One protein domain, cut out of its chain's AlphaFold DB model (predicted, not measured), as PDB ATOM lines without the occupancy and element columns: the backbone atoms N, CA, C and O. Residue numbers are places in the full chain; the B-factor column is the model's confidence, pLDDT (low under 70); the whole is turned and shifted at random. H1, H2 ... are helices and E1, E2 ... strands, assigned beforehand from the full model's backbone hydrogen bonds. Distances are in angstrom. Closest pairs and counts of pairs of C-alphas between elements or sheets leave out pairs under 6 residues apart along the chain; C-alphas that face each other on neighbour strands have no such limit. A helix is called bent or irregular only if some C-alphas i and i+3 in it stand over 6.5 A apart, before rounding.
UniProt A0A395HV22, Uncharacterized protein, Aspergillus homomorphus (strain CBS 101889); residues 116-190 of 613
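Overview. This is residues 116 to 190 of the 613 residues of an uncharacterized protein of Aspergillus homomorphus (strain CBS 101889) (UniProt A0A395HV22). The domain has little regular structure: long loops in residues 131 to 185 make most of the body, with the short helix H1 at one end and the loop of residues 136 to 141 sticking out at the other. The printed part has 75 residues, with H1, E1 and E2 in that order; 18 residues are in these named elements, class mixed. It is only just compact, close to loose, with a radius of gyration of the C-alphas of 13.1 A and spans of 39 by 27 by 22 A.

Along the chain. H1, residues 116 to 125, begins at C-alpha 116 (-1.034, 40.829, -22.825) and measures 13.4 A. It is irregular: C-alphas 121 and 124 are 9.3 A apart. E1 is residues 128 to 130, 6.9 A. E2, residues 186 to 190, measures 13.0 A and ends at C-alpha 190 (-3.086, 55.837, -21.333).

Arrangement. In H1, 4 of 6 O i to N i+4 pairs are within hydrogen-bond range. H1 and E1 are apart, joined by a tight link. The closest C-alphas of H1 and E2, Leu 118 and Val 188, are 7.7 A apart; those of E1 and E2, Tyr 130 and Ile 186, 7.2 A. E1 and E2 pair with no named strand, but residues 129 to 130 of E1 pair antiparallel with residues 145 to 146.

Size, cuts and confidence. The C-alphas farthest apart, Glu 121 and Pro 138, are 40.0 A apart. The printed part has no cut; the link from E1 to E2, 55 residues, is long. pLDDT is under 70 at residues 134 to 140, 160 to 169 and 181 to 182.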
ATOM      1  N   ALA A 116      -0.336  42.118 -22.740       81.06
ATOM      2  CA  ALA A 116      -1.034  40.829 -22.825       81.06
ATOM      3  C   ALA A 116      -2.217  40.701 -21.836       81.06
ATOM      4  O   ALA A 116      -3.177  39.977 -22.093       81.06
ATOM      5  N   ALA A 117      -2.171  41.400 -20.694       84.25
ATOM      6  CA  ALA A 117      -3.301  41.451 -19.767       84.25
ATOM      7  C   ALA A 117      -4.411  42.365 -20.308       84.25
ATOM      8  O   ALA A 117      -5.576  41.983 -20.262       84.25
ATOM      9  N   LEU A 118      -4.048  43.507 -20.903       84.88
ATOM     10  CA  LEU A 118      -4.985  44.422 -21.553       84.88
ATOM     11  C   LEU A 118      -5.726  43.748 -22.718       84.88
ATOM     12  O   LEU A 118      -6.950  43.821 -22.773       84.88
ATOM     13  N   GLU A 119      -5.011  43.043 -23.603       87.88
ATOM     14  CA  GLU A 119      -5.605  42.262 -24.701       87.88
ATOM     15  C   GLU A 119      -6.605  41.224 -24.173       87.88
ATOM     16  O   GLU A 119      -7.745  41.151 -24.633       87.88
ATOM     17  N   LYS A 120      -6.218  40.469 -23.138       88.31
ATOM     18  CA  LYS A 120      -7.078  39.469 -22.495       88.31
ATOM     19  C   LYS A 120      -8.325  40.071 -21.832       88.31
ATOM     20  O   LYS A 120      -9.367  39.414 -21.808       88.31
ATOM     21  N   GLU A 121      -8.218  41.260 -21.246       88.31
ATOM     22  CA  GLU A 121      -9.311  41.922 -20.520       88.31
ATOM     23  C   GLU A 121     -10.264  42.690 -21.449       88.31
ATOM     24  O   GLU A 121     -11.475  42.671 -21.219       88.31
ATOM     25  N   GLN A 122      -9.750  43.325 -22.511       88.25
ATOM     26  CA  GLN A 122     -10.555  44.053 -23.499       88.25
ATOM     27  C   GLN A 122     -11.125  43.138 -24.605       88.25
ATOM     28  O   GLN A 122     -12.212  43.416 -25.120       88.25
ATOM     29  N   GLY A 123     -10.446  42.041 -24.965       88.00
ATOM     30  CA  GLY A 123     -10.889  41.106 -26.009       88.00
ATOM     31  C   GLY A 123     -11.115  41.802 -27.355       88.00
ATOM     32  O   GLY A 123     -10.254  42.535 -27.824       88.00
ATOM     33  N   ASP A 124     -12.303  41.643 -27.949       85.88
ATOM     34  CA  ASP A 124     -12.697  42.305 -29.209       85.88
ATOM     35  C   ASP A 124     -12.638  43.853 -29.152       85.88
ATOM     36  O   ASP A 124     -12.684  44.517 -30.191       85.88
ATOM     37  N   ALA A 125     -12.574  44.447 -27.951       85.31
ATOM     38  CA  ALA A 125     -12.414  45.887 -27.746       85.31
ATOM     39  C   ALA A 125     -10.944  46.334 -27.617       85.31
ATOM     40  O   ALA A 125     -10.701  47.528 -27.444       85.31
ATOM     41  N   PHE A 126      -9.978  45.409 -27.692       88.19
ATOM     42  CA  PHE A 126      -8.556  45.728 -27.628       88.19
ATOM     43  C   PHE A 126      -8.153  46.674 -28.757       88.19
ATOM     44  O   PHE A 126      -8.438  46.425 -29.932       88.19
ATOM     45  N   LEU A 127      -7.479  47.766 -28.398       89.44
ATOM     46  CA  LEU A 127      -6.932  48.713 -29.362       89.44
ATOM     47  C   LEU A 127      -5.414  48.716 -29.259       89.44
ATOM     48  O   LEU A 127      -4.853  49.101 -28.233       89.44
ATOM     49  N   GLY A 128      -4.764  48.313 -30.345       89.12
ATOM     50  CA  GLY A 128      -3.319  48.320 -30.476       89.12
ATOM     51  C   GLY A 128      -2.871  49.089 -31.709       89.12
ATOM     52  O   GLY A 128      -3.470  48.919 -32.767       89.12
ATOM     53  N   TYR A 129      -1.825  49.904 -31.589       89.56
ATOM     54  CA  TYR A 129      -1.311  50.752 -32.670       89.56
ATOM     55  C   TYR A 129       0.202  50.599 -32.813       89.56
ATOM     56  O   TYR A 129       0.936  50.654 -31.824       89.56
ATOM     57  N   TYR A 130       0.675  50.434 -34.047       87.69
ATOM     58  CA  TYR A 130       2.091  50.237 -34.360       87.69
ATOM     59  C   TYR A 130       2.491  50.994 -35.632       87.69
ATOM     60  O   TYR A 130       1.620  51.418 -36.392       87.69
ATOM     61  N   ILE A 131       3.795  51.177 -35.868       84.62
ATOM     62  CA  ILE A 131       4.312  51.825 -37.082       84.62
ATOM     63  C   ILE A 131       4.904  50.746 -38.014       84.62
ATOM     64  O   ILE A 131       6.035  50.305 -37.782       84.62
ATOM     65  N   PRO A 132       4.183  50.299 -39.062       78.88
ATOM     66  CA  PRO A 132       4.746  49.391 -40.058       78.88
ATOM     67  C   PRO A 132       5.889  50.062 -40.825       78.88
ATOM     68  O   PRO A 132       5.857  51.267 -41.086       78.88
ATOM     69  N   LYS A 133       6.879  49.270 -41.247       75.81
ATOM     70  CA  LYS A 133       7.878  49.709 -42.225       75.81
ATOM     71  C   LYS A 133       7.210  50.265 -43.489       75.81
ATOM     72  O   LYS A 133       6.204  49.747 -43.959       75.81
ATOM     73  N   LEU A 134       7.804  51.319 -44.048       68.69
ATOM     74  CA  LEU A 134       7.364  51.919 -45.304       68.69
ATOM     75  C   LEU A 134       7.592  50.942 -46.470       68.69
ATOM     76  O   LEU A 134       8.733  50.678 -46.847       68.69
ATOM     77  N   ASP A 135       6.506  50.456 -47.075       52.88
ATOM     78  CA  ASP A 135       6.548  49.526 -48.218       52.88
ATOM     79  C   ASP A 135       7.160  50.135 -49.492       52.88
ATOM     80  O   ASP A 135       7.567  49.412 -50.402       52.88
ATOM     81  N   GLN A 136       7.190  51.470 -49.598       51.62
ATOM     82  CA  GLN A 136       7.616  52.183 -50.803       51.62
ATOM     83  C   GLN A 136       8.555  53.348 -50.474       51.62
ATOM     84  O   GLN A 136       8.128  54.428 -50.055       51.62
ATOM     85  N   CYS A 137       9.841  53.145 -50.754       51.94
ATOM     86  CA  CYS A 137      10.808  54.225 -50.899       51.94
ATOM     87  C   CYS A 137      10.900  54.664 -52.372       51.94
ATOM     88  O   CYS A 137      11.183  53.805 -53.211       51.94
ATOM     89  N   PRO A 138      10.740  55.957 -52.709       51.34
ATOM     90  CA  PRO A 138      10.263  57.080 -51.895       51.34
ATOM     91  C   PRO A 138       8.797  57.431 -52.231       51.34
ATOM     92  O   PRO A 138       8.540  58.115 -53.217       51.34
ATOM     93  N   ALA A 139       7.811  56.972 -51.443       51.06
ATOM     94  CA  ALA A 139       6.397  57.299 -51.724       51.06
ATOM     95  C   ALA A 139       5.431  57.368 -50.518       51.06
ATOM     96  O   ALA A 139       4.236  57.593 -50.719       51.06
ATOM     97  N   GLY A 140       5.894  57.190 -49.275       65.19
ATOM     98  CA  GLY A 140       5.027  57.161 -48.090       65.19
ATOM     99  C   GLY A 140       5.396  58.188 -47.021       65.19
ATOM    100  O   GLY A 140       6.535  58.225 -46.565       65.19
ATOM    101  N   ALA A 141       4.412  58.967 -46.566       76.25
ATOM    102  CA  ALA A 141       4.447  59.511 -45.210       76.25
ATOM    103  C   ALA A 141       4.258  58.366 -44.211       76.25
ATOM    104  O   ALA A 141       3.513  57.423 -44.494       76.25
ATOM    105  N   VAL A 142       4.883  58.459 -43.042       80.62
ATOM    106  CA  VAL A 142       4.718  57.451 -41.988       80.62
ATOM    107  C   VAL A 142       3.303  57.520 -41.436       80.62
ATOM    108  O   VAL A 142       2.762  58.603 -41.224       80.62
ATOM    109  N   THR A 143       2.701  56.357 -41.212       84.75
ATOM    110  CA  THR A 143       1.385  56.212 -40.592       84.75
ATOM    111  C   THR A 143       1.429  55.114 -39.540       84.75
ATOM    112  O   THR A 143       2.372  54.328 -39.496       84.75
ATOM    113  N   TYR A 144       0.385  55.022 -38.719       88.25
ATOM    114  CA  TYR A 144       0.151  53.843 -37.893       88.25
ATOM    115  C   TYR A 144      -0.693  52.811 -38.652       88.25
ATOM    116  O   TYR A 144      -1.415  53.160 -39.590       88.25
ATOM    117  N   ASP A 145      -0.644  51.569 -38.186       89.31
ATOM    118  CA  ASP A 145      -1.635  50.528 -38.457       89.31
ATOM    119  C   ASP A 145      -2.129  49.916 -37.128       89.31
ATOM    120  O   ASP A 145      -1.576  50.193 -36.055       89.31
ATOM    121  N   VAL A 146      -3.219  49.149 -37.181       89.38
ATOM    122  CA  VAL A 146      -3.937  48.620 -36.014       89.38
ATOM    123  C   VAL A 146      -3.632  47.137 -35.810       89.38
ATOM    124  O   VAL A 146      -3.735  46.327 -36.730       89.38
ATOM    125  N   ILE A 147      -3.320  46.755 -34.572       88.31
ATOM    126  CA  ILE A 147      -3.169  45.353 -34.166       88.31
ATOM    127  C   ILE A 147      -4.554  44.698 -34.210       88.31
ATOM    128  O   ILE A 147      -5.386  44.914 -33.333       88.31
ATOM    129  N   THR A 148      -4.803  43.920 -35.263       81.38
ATOM    130  CA  THR A 148      -6.034  43.130 -35.443       81.38
ATOM    131  C   THR A 148      -5.917  41.714 -34.873       81.38
ATOM    132  O   THR A 148      -6.928  41.107 -34.535       81.38
ATOM    133  N   ASP A 149      -4.687  41.217 -34.746       81.00
ATOM    134  CA  ASP A 149      -4.289  39.950 -34.133       81.00
ATOM    135  C   ASP A 149      -2.840  40.141 -33.637       81.00
ATOM    136  O   ASP A 149      -1.996  40.657 -34.377       81.00
ATOM    137  N   SER A 150      -2.527  39.782 -32.389       81.88
ATOM    138  CA  SER A 150      -1.183  39.970 -31.814       81.88
ATOM    139  C   SER A 150      -0.091  39.136 -32.500       81.88
ATOM    140  O   SER A 150       1.087  39.500 -32.427       81.88
ATOM    141  N   SER A 151      -0.448  38.091 -33.255       81.50
ATOM    142  CA  SER A 151       0.485  37.333 -34.107       81.50
ATOM    143  C   SER A 151       1.005  38.120 -35.320       81.50
ATOM    144  O   SER A 151       2.034  37.750 -35.896       81.50
ATOM    145  N   VAL A 152       0.355  39.232 -35.691       80.81
ATOM    146  CA  VAL A 152       0.834  40.140 -36.749       80.81
ATOM    147  C   VAL A 152       2.167  40.780 -36.350       80.81
ATOM    148  O   VAL A 152       3.074  40.861 -37.176       80.81
ATOM    149  N   LEU A 153       2.337  41.151 -35.074       82.56
ATOM    150  CA  LEU A 153       3.530  41.847 -34.572       82.56
ATOM    151  C   LEU A 153       4.830  41.095 -34.877       82.56
ATOM    152  O   LEU A 153       5.751  41.665 -35.455       82.56
ATOM    153  N   THR A 154       4.873  39.790 -34.592       84.44
ATOM    154  CA  THR A 154       6.062  38.944 -34.816       84.44
ATOM    155  C   THR A 154       6.374  38.695 -36.296       84.44
ATOM    156  O   THR A 154       7.369  38.044 -36.637       84.44
ATOM    157  N   ASN A 155       5.550  39.229 -37.204       83.50
ATOM    158  CA  ASN A 155       5.759  39.227 -38.646       83.50
ATOM    159  C   ASN A 155       6.013  40.625 -39.228       83.50
ATOM    160  O   ASN A 155       6.765  40.729 -40.199       83.50
ATOM    161  N   THR A 156       5.480  41.671 -38.601       84.06
ATOM    162  CA  THR A 156       5.694  43.078 -38.950       84.06
ATOM    163  C   THR A 156       7.112  43.548 -38.637       84.06
ATOM    164  O   THR A 156       7.589  43.402 -37.515       84.06
ATOM    165  N   VAL A 157       7.744  44.210 -39.609       81.94
ATOM    166  CA  VAL A 157       8.989  44.978 -39.431       81.94
ATOM    167  C   VAL A 157       8.662  46.405 -38.973       81.94
ATOM    168  O   VAL A 157       7.796  47.050 -39.566       81.94
ATOM    169  N   ALA A 158       9.358  46.900 -37.948       77.94
ATOM    170  CA  ALA A 158       9.205  48.267 -37.444       77.94
ATOM    171  C   ALA A 158       9.907  49.296 -38.350       77.94
ATOM    172  O   ALA A 158      10.958  49.022 -38.932       77.94
ATOM    173  N   ALA A 159       9.342  50.500 -38.468       71.81
ATOM    174  CA  ALA A 159       9.810  51.490 -39.443       71.81
ATOM    175  C   ALA A 159      11.183  52.127 -39.158       71.81
ATOM    176  O   ALA A 159      11.841  52.574 -40.093       71.81
ATOM    177  N   TYR A 160      11.596  52.233 -37.892       66.75
ATOM    178  CA  TYR A 160      12.673  53.135 -37.439       66.75
ATOM    179  C   TYR A 160      14.052  52.479 -37.269       66.75
ATOM    180  O   TYR A 160      14.973  53.126 -36.774       66.75
ATOM    181  N   TRP A 161      14.215  51.211 -37.661       52.94
ATOM    182  CA  TRP A 161      15.459  50.462 -37.422       52.94
ATOM    183  C   TRP A 161      16.406  50.353 -38.629       52.94
ATOM    184  O   TRP A 161      17.496  49.792 -38.512       52.94
ATOM    185  N   ASP A 162      16.035  50.906 -39.788       49.41
ATOM    186  CA  ASP A 162      16.832  50.794 -41.025       49.41
ATOM    187  C   ASP A 162      18.214  51.488 -40.950       49.41
ATOM    188  O   ASP A 162      19.055  51.274 -41.824       49.41
ATOM    189  N   SER A 163      18.488  52.273 -39.901       46.09
ATOM    190  CA  SER A 163      19.772  52.945 -39.650       46.09
ATOM    191  C   SER A 163      20.694  52.251 -38.631       46.09
ATOM    192  O   SER A 163      21.867  52.611 -38.550       46.09
ATOM    193  N   ALA A 164      20.219  51.262 -37.864       36.88
ATOM    194  CA  ALA A 164      20.974  50.700 -36.732       36.88
ATOM    195  C   ALA A 164      21.817  49.450 -37.069       36.88
ATOM    196  O   ALA A 164      22.732  49.111 -36.323       36.88
ATOM    197  N   ASN A 165      21.526  48.767 -38.180       37.28
ATOM    198  CA  ASN A 165      22.432  47.849 -38.883       37.28
ATOM    199  C   ASN A 165      21.831  47.519 -40.257       37.28
ATOM    200  O   ASN A 165      20.695  47.052 -40.347       37.28
ATOM    201  N   ALA A 166      22.587  47.738 -41.332       37.59
ATOM    202  CA  ALA A 166      22.079  47.572 -42.691       37.59
ATOM    203  C   ALA A 166      21.710  46.106 -43.006       37.59
ATOM    204  O   ALA A 166      22.587  45.252 -43.133       37.59
ATOM    205  N   GLY A 167      20.415  45.832 -43.211       43.88
ATOM    206  CA  GLY A 167      19.945  44.649 -43.951       43.88
ATOM    207  C   GLY A 167      18.955  43.718 -43.245       43.88
ATOM    208  O   GLY A 167      18.305  42.930 -43.929       43.88
ATOM    209  N   THR A 168      18.773  43.804 -41.924       50.78
ATOM    210  CA  THR A 168      17.796  42.969 -41.196       50.78
ATOM    211  C   THR A 168      16.816  43.841 -40.424       50.78
ATOM    212  O   THR A 168      17.030  44.132 -39.248       50.78
ATOM    213  N   GLY A 169      15.740  44.258 -41.097       59.28
ATOM    214  CA  GLY A 169      14.661  45.011 -40.461       59.28
ATOM    215  C   GLY A 169      14.121  44.248 -39.254       59.28
ATOM    216  O   GLY A 169      13.654  43.113 -39.392       59.28
ATOM    217  N   GLN A 170      14.224  44.851 -38.072       72.00
ATOM    218  CA  GLN A 170      13.760  44.225 -36.845       72.00
ATOM    219  C   GLN A 170      12.242  44.128 -36.834       72.00
ATOM    220  O   GLN A 170      11.530  45.062 -37.209       72.00
ATOM    221  N   LYS A 171      11.757  42.974 -36.386       82.94
ATOM    222  CA  LYS A 171      10.339  42.756 -36.155       82.94
ATOM    223  C   LYS A 171       9.952  43.161 -34.744       82.94
ATOM    224  O   LYS A 171      10.804  43.176 -33.854       82.94
ATOM    225  N   TYR A 172       8.669  43.432 -34.536       85.44
ATOM    226  CA  TYR A 172       8.148  43.566 -33.183       85.44
ATOM    227  C   TYR A 172       8.247  42.226 -32.437       85.44
ATOM    228  O   TYR A 172       7.990  41.163 -33.010       85.44
ATOM    229  N   ILE A 173       8.608  42.270 -31.153       85.12
ATOM    230  CA  ILE A 173       8.482  41.108 -30.254       85.12
ATOM    231  C   ILE A 173       7.000  40.787 -29.993       85.12
ATOM    232  O   ILE A 173       6.121  41.595 -30.316       85.12
ATOM    233  N   ALA A 174       6.690  39.611 -29.432       85.56
ATOM    234  CA  ALA A 174       5.295  39.261 -29.176       85.56
ATOM    235  C   ALA A 174       4.689  40.147 -28.075       85.56
ATOM    236  O   ALA A 174       5.384  40.715 -27.227       85.56
ATOM    237  N   LEU A 175       3.363  40.288 -28.088       83.94
ATOM    238  CA  LEU A 175       2.674  41.171 -27.156       83.94
ATOM    239  C   LEU A 175       2.859  40.687 -25.706       83.94
ATOM    240  O   LEU A 175       2.415  39.604 -25.339       83.94
ATOM    241  N   GLY A 176       3.495  41.509 -24.868       76.75
ATOM    242  CA  GLY A 176       3.797  41.163 -23.474       76.75
ATOM    243  C   GLY A 176       5.123  40.437 -23.247       76.75
ATOM    244  O   GLY A 176       5.461  40.208 -22.082       76.75
ATOM    245  N   ASP A 177       5.893  40.146 -24.300       80.88
ATOM    246  CA  ASP A 177       7.286  39.724 -24.146       80.88
ATOM    247  C   ASP A 177       8.107  40.815 -23.445       80.88
ATOM    248  O   ASP A 177       7.836  42.015 -23.537       80.88
ATOM    249  N   LYS A 178       9.140  40.384 -22.718       78.25
ATOM    250  CA  LYS A 178      10.100  41.277 -22.068       78.25
ATOM    251  C   LYS A 178      11.040  41.863 -23.133       78.25
ATOM    252  O   LYS A 178      11.817  41.084 -23.686       78.25
ATOM    253  N   PRO A 179      11.061  43.189 -23.353       75.00
ATOM    254  CA  PRO A 179      11.956  43.781 -24.334       75.00
ATOM    255  C   PRO A 179      13.419  43.805 -23.869       75.00
ATOM    256  O   PRO A 179      13.741  43.819 -22.673       75.00
ATOM    257  N   SER A 180      14.316  43.829 -24.844       71.19
ATOM    258  CA  SER A 180      15.712  44.241 -24.742       71.19
ATOM    259  C   SER A 180      15.873  45.718 -25.138       71.19
ATOM    260  O   SER A 180      14.969  46.327 -25.709       71.19
ATOM    261  N   ALA A 181      17.050  46.305 -24.885       67.31
ATOM    262  CA  ALA A 181      17.357  47.689 -25.277       67.31
ATOM    263  C   ALA A 181      17.321  47.926 -26.805       67.31
ATOM    264  O   ALA A 181      17.263  49.070 -27.258       67.31
ATOM    265  N   THR A 182      17.362  46.854 -27.598       68.75
ATOM    266  CA  THR A 182      17.326  46.879 -29.064       68.75
ATOM    267  C   THR A 182      16.057  46.251 -29.631       68.75
ATOM    268  O   THR A 182      16.066  45.883 -30.796       68.75
ATOM    269  N   ASP A 183      15.001  46.051 -28.842       73.44
ATOM    270  CA  ASP A 183      13.763  45.457 -29.356       73.44
ATOM    271  C   ASP A 183      12.778  46.546 -29.786       73.44
ATOM    272  O   ASP A 183      12.578  47.537 -29.082       73.44
ATOM    273  N   SER A 184      12.092  46.322 -30.907       78.62
ATOM    274  CA  SER A 184      10.844  47.027 -31.214       78.62
ATOM    275  C   SER A 184       9.706  46.338 -30.458       78.62
ATOM    276  O   SER A 184       9.513  45.127 -30.590       78.62
ATOM    277  N   TYR A 185       8.952  47.078 -29.646       80.12
ATOM    278  CA  TYR A 185       7.890  46.506 -28.813       80.12
ATOM    279  C   TYR A 185       6.684  47.431 -28.669       80.12
ATOM    280  O   TYR A 185       6.755  48.650 -28.840       80.12
ATOM    281  N   ILE A 186       5.560  46.808 -28.320       82.81
ATOM    282  CA  ILE A 186       4.292  47.468 -28.039       82.81
ATOM    283  C   ILE A 186       4.106  47.517 -26.522       82.81
ATOM    284  O   ILE A 186       4.104  46.482 -25.853       82.81
ATOM    285  N   ASN A 187       3.955  48.719 -25.976       79.44
ATOM    286  CA  ASN A 187       3.684  48.956 -24.560       79.44
ATOM    287  C   ASN A 187       2.185  49.227 -24.335       79.44
ATOM    288  O   ASN A 187       1.451  49.468 -25.288       79.44
ATOM    289  N   VAL A 188       1.725  49.233 -23.084       79.25
ATOM    290  CA  VAL A 188       0.433  49.835 -22.719       79.25
ATOM    291  C   VAL A 188       0.651  51.291 -22.366       79.25
ATOM    292  O   VAL A 188       1.554  51.614 -21.592       79.25
ATOM    293  N   ASP A 189      -0.208  52.164 -22.878       79.75
ATOM    294  CA  ASP A 189      -0.255  53.538 -22.415       79.75
ATOM    295  C   ASP A 189      -1.681  54.102 -22.378       79.75
ATOM    296  O   ASP A 189      -2.608  53.662 -23.061       79.75
ATOM    297  N   HIS A 190      -1.860  55.079 -21.504       82.19
ATOM    298  CA  HIS A 190      -3.086  55.837 -21.333       82.19
ATOM    299  C   HIS A 190      -3.294  56.870 -22.448       82.19
ATOM    300  O   HIS A 190      -2.414  57.677 -22.750       82.19
TER     301      HIS A 190